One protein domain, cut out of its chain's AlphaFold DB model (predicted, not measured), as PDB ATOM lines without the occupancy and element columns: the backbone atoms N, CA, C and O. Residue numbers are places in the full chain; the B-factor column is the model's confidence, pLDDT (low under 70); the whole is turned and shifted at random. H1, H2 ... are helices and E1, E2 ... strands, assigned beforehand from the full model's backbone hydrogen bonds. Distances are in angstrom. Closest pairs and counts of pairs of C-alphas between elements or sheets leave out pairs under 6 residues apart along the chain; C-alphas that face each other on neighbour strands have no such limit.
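AT A GLANCE: This is residues 14 to 60 of the 91 residues of an uncharacterized protein of Didymella exigua CBS 183.55 (UniProt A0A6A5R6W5). This is a small compact head with a single helical arm: the hairpin of short strands E1 and E2, the brief helix H1 and the winding residues 29 to 46, which hold no named element, make up the head, while residues 48 to 60, most of them in H2, stick out from it. A short pairing of residues 41 to 42 with residues 15 to 16 of E1 ties the long stretch back to the hairpin. The printed part has 47 residues, with two named strands and two named helices in the order E1, E2, H1, H2; the sheet, E1 - E2, is antiparallel, and the class is mixed, helices and strands, with under half of the residues in named elements. The whole is loose, with a radius of gyration of the C-alphas of 13.1 A, and its C-alphas span 42 by 18 by 11 A, the arm making the length.

IN THESE COORDINATES: Find C-alpha 14 at (-4.972, 27.259, 100.720); here E1 begins, and it runs through residues 14 to 16. Go on to residues 22 to 24 for E2. Directly after it comes H1, residues 25 to 28. Past the long stretch, find C-alpha 47 at (-10.771, 29.477, 94.739), where H2 begins; it holds residues 47 to 58, is 16.7 A long from first to last C-alpha, and ends with C-alpha 58 at (-12.979, 21.312, 80.284).

HOW THE PARTS SIT: Begin with E1 and E2, a hairpin of antiparallel neighbour strands with 134 degrees between their directions. Look at C-alphas 15 and 22, which face each other at 4.2 A. Beside them, N 14 and O 23 are within hydrogen-bond range at 2.8 A, and so are N 23 and O 14, also at 2.8 A. From E1 look to H1: their closest C-alphas are those of Met 14 and Ala 25, 5.5 A apart. H2 is apart from E1, E2 and H1, with no C-alpha of any of them within 8 A. In H2 every O i to N i+4 pair is within hydrogen-bond range; H1 is too short for such a pair, and its one O i to N i+3 pair is within range.

THE WHOLE: The two C-alphas farthest apart are those of Cys 36 and Asp 60, at 42.7 A. Leave out residues 48 to 60, which stand free, and the remaining 34 residues span 24 by 18 by 11 A with a radius of gyration of 8.4 A. The links E1 to E2 and E2 to H1 are tight; the link H1 to H2, 18 residues, is long. The printed part has no cut. Look last at the B-factor column: the mean pLDDT of the printed part is 77.5, and residues 45 to 60 are under 70, with a mean of 54 in H2.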
ATOM      1  N   MET A  14      -4.164  27.564  99.541       90.31
ATOM      2  CA  MET A  14      -4.972  27.259 100.720       90.31
ATOM      3  C   MET A  14      -4.615  28.249 101.829       90.31
ATOM      4  O   MET A  14      -3.514  28.795 101.838       90.31
ATOM      5  N   ALA A  15      -5.524  28.478 102.771       90.88
ATOM      6  CA  ALA A  15      -5.305  29.374 103.903       90.88
ATOM      7  C   ALA A  15      -5.244  28.580 105.208       90.88
ATOM      8  O   ALA A  15      -6.056  27.685 105.425       90.88
ATOM      9  N   CYS A  16      -4.293  28.899 106.086       93.62
ATOM     10  CA  CYS A  16      -4.236  28.296 107.415       93.62
ATOM     11  C   CYS A  16      -5.504  28.654 108.205       93.62
ATOM     12  O   CYS A  16      -5.863  29.830 108.292       93.62
ATOM     13  N   SER A  17      -6.168  27.668 108.808       91.75
ATOM     14  CA  SER A  17      -7.418  27.889 109.550       91.75
ATOM     15  C   SER A  17      -7.237  28.736 110.808       91.75
ATOM     16  O   SER A  17      -8.184  29.390 111.244       91.75
ATOM     17  N   THR A  18      -6.037  28.741 111.392       92.38
ATOM     18  CA  THR A  18      -5.763  29.445 112.650       92.38
ATOM     19  C   THR A  18      -5.380  30.902 112.435       92.38
ATOM     20  O   THR A  18      -5.922  31.788 113.092       92.38
ATOM     21  N   CYS A  19      -4.432  31.175 111.532       93.06
ATOM     22  CA  CYS A  19      -3.898  32.527 111.328       93.06
ATOM     23  C   CYS A  19      -4.279  33.161 109.985       93.06
ATOM     24  O   CYS A  19      -3.937  34.317 109.748       93.06
ATOM     25  N   GLY A  20      -4.963  32.428 109.101       89.50
ATOM     26  CA  GLY A  20      -5.404  32.923 107.794       89.50
ATOM     27  C   GLY A  20      -4.282  33.110 106.772       89.50
ATOM     28  O   GLY A  20      -4.521  33.666 105.706       89.50
ATOM     29  N   THR A  21      -3.055  32.680 107.076       91.75
ATOM     30  CA  THR A  21      -1.924  32.823 106.152       91.75
ATOM     31  C   THR A  21      -2.114  31.922 104.939       91.75
ATOM     32  O   THR A  21      -2.289  30.713 105.085       91.75
ATOM     33  N   GLU A  22      -2.052  32.514 103.749       90.62
ATOM     34  CA  GLU A  22      -2.127  31.789 102.485       90.62
ATOM     35  C   GLU A  22      -0.805  31.082 102.169       90.62
ATOM     36  O   GLU A  22       0.285  31.633 102.337       90.62
ATOM     37  N   ALA A  23      -0.910  29.853 101.677       87.94
ATOM     38  CA  ALA A  23       0.194  29.039 101.203       87.94
ATOM     39  C   ALA A  23      -0.216  28.305  99.924       87.94
ATOM     40  O   ALA A  23      -1.396  28.073  99.666       87.94
ATOM     41  N   PHE A  24       0.760  27.907  99.108       89.88
ATOM     42  CA  PHE A  24       0.478  27.029  97.974       89.88
ATOM     43  C   PHE A  24      -0.011  25.667  98.462       89.88
ATOM     44  O   PHE A  24       0.525  25.140  99.438       89.88
ATOM     45  N   ALA A  25      -0.977  25.073  97.758       87.06
ATOM     46  CA  ALA A  25      -1.582  23.807  98.168       87.06
ATOM     47  C   ALA A  25      -0.528  22.700  98.383       87.06
ATOM     48  O   ALA A  25      -0.503  22.060  99.428       87.06
ATOM     49  N   TRP A  26       0.434  22.578  97.461       87.31
ATOM     50  CA  TRP A  26       1.527  21.601  97.559       87.31
ATOM     51  C   TRP A  26       2.464  21.831  98.759       87.31
ATOM     52  O   TRP A  26       3.060  20.883  99.271       87.31
ATOM     53  N   LEU A  27       2.607  23.078  99.228       86.56
ATOM     54  CA  LEU A  27       3.362  23.383 100.446       86.56
ATOM     55  C   LEU A  27       2.556  23.024 101.688       86.56
ATOM     56  O   LEU A  27       3.103  22.413 102.599       86.56
ATOM     57  N   ALA A  28       1.275  23.379 101.707       87.44
ATOM     58  CA  ALA A  28       0.386  23.130 102.833       87.44
ATOM     59  C   ALA A  28       0.118  21.629 103.073       87.44
ATOM     60  O   ALA A  28      -0.097  21.231 104.210       87.44
ATOM     61  N   GLU A  29       0.221  20.778 102.047       82.38
ATOM     62  CA  GLU A  29       0.176  19.312 102.206       82.38
ATOM     63  C   GLU A  29       1.415  18.731 102.908       82.38
ATOM     64  O   GLU A  29       1.350  17.665 103.521       82.38
ATOM     65  N   THR A  30       2.563  19.402 102.793       89.31
ATOM     66  CA  THR A  30       3.853  18.868 103.259       89.31
ATOM     67  C   THR A  30       4.342  19.548 104.539       89.31
ATOM     68  O   THR A  30       5.051  18.930 105.340       89.31
ATOM     69  N   PHE A  31       3.997  20.821 104.738       91.75
ATOM     70  CA  PHE A  31       4.567  21.678 105.771       91.75
ATOM     71  C   PHE A  31       3.497  22.345 106.635       91.75
ATOM     72  O   PHE A  31       2.486  22.849 106.148       91.75
ATOM     73  N   VAL A  32       3.802  22.441 107.930       92.69
ATOM     74  CA  VAL A  32       3.061  23.280 108.879       92.69
ATOM     75  C   VAL A  32       3.128  24.754 108.482       92.69
ATOM     76  O   VAL A  32       4.075  25.201 107.827       92.69
ATOM     77  N   CYS A  33       2.142  25.525 108.929       91.31
ATOM     78  CA  CYS A  33       2.088  26.964 108.754       91.31
ATOM     79  C   CYS A  33       3.366  27.622 109.288       91.31
ATOM     80  O   CYS A  33       3.675  27.486 110.474       91.31
ATOM     81  N   PRO A  34       4.100  28.389 108.461       90.75
ATOM     82  CA  PRO A  34       5.328  29.043 108.905       90.75
ATOM     83  C   PRO A  34       5.063  30.167 109.915       90.75
ATOM     84  O   PRO A  34       5.991  30.619 110.582       90.75
ATOM     85  N   THR A  35       3.815  30.634 110.021       92.00
ATOM     86  CA  THR A  35       3.425  31.747 110.891       92.00
ATOM     87  C   THR A  35       2.979  31.278 112.272       92.00
ATOM     88  O   THR A  35       3.468  31.806 113.267       92.00
ATOM     89  N   CYS A  36       2.067  30.304 112.353       92.75
ATOM     90  CA  CYS A  36       1.518  29.830 113.631       92.75
ATOM     91  C   CYS A  36       1.962  28.413 114.025       92.75
ATOM     92  O   CYS A  36       1.866  28.059 115.197       92.75
ATOM     93  N   GLY A  37       2.501  27.627 113.088       91.69
ATOM     94  CA  GLY A  37       2.941  26.253 113.330       91.69
ATOM     95  C   GLY A  37       1.851  25.185 113.221       91.69
ATOM     96  O   GLY A  37       2.180  24.015 113.408       91.69
ATOM     97  N   ASP A  38       0.607  25.553 112.899       89.81
ATOM     98  CA  ASP A  38      -0.493  24.599 112.703       89.81
ATOM     99  C   ASP A  38      -0.459  23.951 111.312       89.81
ATOM    100  O   ASP A  38       0.000  24.555 110.341       89.81
ATOM    101  N   ASP A  39      -0.942  22.716 111.204       92.00
ATOM    102  CA  ASP A  39      -1.063  21.936 109.965       92.00
ATOM    103  C   ASP A  39      -2.462  21.986 109.334       92.00
ATOM    104  O   ASP A  39      -2.668  21.435 108.253       92.00
ATOM    105  N   ASP A  40      -3.404  22.691 109.958       90.56
ATOM    106  CA  ASP A  40      -4.758  22.832 109.438       90.56
ATOM    107  C   ASP A  40      -4.845  23.960 108.394       90.56
ATOM    108  O   ASP A  40      -4.655  25.153 108.676       90.56
ATOM    109  N   TYR A  41      -5.172  23.568 107.162       92.56
ATOM    110  CA  TYR A  41      -5.419  24.462 106.033       92.56
ATOM    111  C   TYR A  41      -6.799  24.217 105.430       92.56
ATOM    112  O   TYR A  41      -7.286  23.089 105.364       92.56
ATOM    113  N   VAL A  42      -7.421  25.290 104.945       90.81
ATOM    114  CA  VAL A  42      -8.728  25.279 104.289       90.81
ATOM    115  C   VAL A  42      -8.635  25.889 102.897       90.81
ATOM    116  O   VAL A  42      -7.884  26.839 102.661       90.81
ATOM    117  N   VAL A  43      -9.422  25.355 101.964       84.81
ATOM    118  CA  VAL A  43      -9.568  25.942 100.628       84.81
ATOM    119  C   VAL A  43     -10.429  27.204 100.757       84.81
ATOM    120  O   VAL A  43     -11.578  27.107 101.201       84.81
ATOM    121  N   PRO A  44      -9.913  28.396 100.409       73.69
ATOM    122  CA  PRO A  44     -10.712  29.609 100.454       73.69
ATOM    123  C   PRO A  44     -11.861  29.512  99.442       73.69
ATOM    124  O   PRO A  44     -11.654  29.144  98.288       73.69
ATOM    125  N   LEU A  45     -13.076  29.877  99.866       62.69
ATOM    126  CA  LEU A  45     -14.317  29.738  99.082       62.69
ATOM    127  C   LEU A  45     -14.278  30.430  97.704       62.69
ATOM    128  O   LEU A  45     -15.042  30.077  96.816       62.69
ATOM    129  N   PHE A  46     -13.376  31.392  97.500       58.34
ATOM    130  CA  PHE A  46     -13.203  32.083  96.218       58.34
ATOM    131  C   PHE A  46     -12.349  31.303  95.203       58.34
ATOM    132  O   PHE A  46     -12.422  31.583  94.008       58.34
ATOM    133  N   ALA A  47     -11.557  30.319  95.643       57.25
ATOM    134  CA  ALA A  47     -10.771  29.477  94.739       57.25
ATOM    135  C   ALA A  47     -11.670  28.517  93.936       57.25
ATOM    136  O   ALA A  47     -11.410  28.250  92.762       57.25
ATOM    137  N   THR A  48     -12.777  28.059  94.532       55.78
ATOM    138  CA  THR A  48     -13.682  27.083  93.908       55.78
ATOM    139  C   THR A  48     -14.513  27.657  92.764       55.78
ATOM    140  O   THR A  48     -14.890  26.918  91.856       55.78
ATOM    141  N   ASP A  49     -14.782  28.966  92.760       51.78
ATOM    142  CA  ASP A  49     -15.530  29.606  91.667       51.78
ATOM    143  C   ASP A  49     -14.714  29.625  90.368       51.78
ATOM    144  O   ASP A  49     -15.251  29.364  89.287       51.78
ATOM    145  N   LEU A  50     -13.396  29.822  90.474       54.25
ATOM    146  CA  LEU A  50     -12.493  29.799  89.327       54.25
ATOM    147  C   LEU A  50     -12.277  28.370  88.803       54.25
ATOM    148  O   LEU A  50     -12.279  28.140  87.590       54.25
ATOM    149  N   GLU A  51     -12.135  27.384  89.694       57.25
ATOM    150  CA  GLU A  51     -12.045  25.970  89.302       57.25
ATOM    151  C   GLU A  51     -13.333  25.491  88.619       57.25
ATOM    152  O   GLU A  51     -13.268  24.794  87.604       57.25
ATOM    153  N   ARG A  52     -14.506  25.922  89.100       55.28
ATOM    154  CA  ARG A  52     -15.806  25.593  88.500       55.28
ATOM    155  C   ARG A  52     -15.989  26.210  87.113       55.28
ATOM    156  O   ARG A  52     -16.491  25.532  86.215       55.28
ATOM    157  N   GLU A  53     -15.570  27.459  86.912       52.75
ATOM    158  CA  GLU A  53     -15.621  28.101  85.591       52.75
ATOM    159  C   GLU A  53     -14.696  27.396  84.580       52.75
ATOM    160  O   GLU A  53     -15.056  27.211  83.415       52.75
ATOM    161  N   ASN A  54     -13.536  26.902  85.027       53.69
ATOM    162  CA  ASN A  54     -12.656  26.092  84.184       53.69
ATOM    163  C   ASN A  54     -13.174  24.673  83.950       53.69
ATOM    164  O   ASN A  54     -13.024  24.160  82.843       53.69
ATOM    165  N   ALA A  55     -13.801  24.038  84.941       54.78
ATOM    166  CA  ALA A  55     -14.427  22.728  84.774       54.78
ATOM    167  C   ALA A  55     -15.513  22.780  83.689       54.78
ATOM    168  O   ALA A  55     -15.539  21.921  82.814       54.78
ATOM    169  N   ALA A  56     -16.320  23.848  83.654       53.53
ATOM    170  CA  ALA A  56     -17.302  24.075  82.590       53.53
ATOM    171  C   ALA A  56     -16.674  24.267  81.192       53.53
ATOM    172  O   ALA A  56     -17.322  23.988  80.185       53.53
ATOM    173  N   ARG A  57     -15.413  24.716  81.105       51.78
ATOM    174  CA  ARG A  57     -14.649  24.785  79.843       51.78
ATOM    175  C   ARG A  57     -13.928  23.481  79.490       51.78
ATOM    176  O   ARG A  57     -13.566  23.301  78.332       51.78
ATOM    177  N   ARG A  58     -13.698  22.589  80.459       50.31
ATOM    178  CA  ARG A  58     -12.979  21.312  80.284       50.31
ATOM    179  C   ARG A  58     -13.887  20.122  79.966       50.31
ATOM    180  O   ARG A  58     -13.375  19.087  79.562       50.31
ATOM    181  N   THR A  59     -15.209  20.256  80.057       48.12
ATOM    182  CA  THR A  59     -16.159  19.162  79.764       48.12
ATOM    183  C   THR A  59     -16.249  18.728  78.291       48.12
ATOM    184  O   THR A  59     -17.064  17.862  77.994       48.12
ATOM    185  N   ASP A  60     -15.431  19.261  77.376       48.09
ATOM    186  CA  ASP A  60     -15.317  18.741  75.994       48.09
ATOM    187  C   ASP A  60     -14.141  17.758  75.801       48.09
ATOM    188  O   ASP A  60     -13.946  17.189  74.731       48.09
TER     189      ASP A  60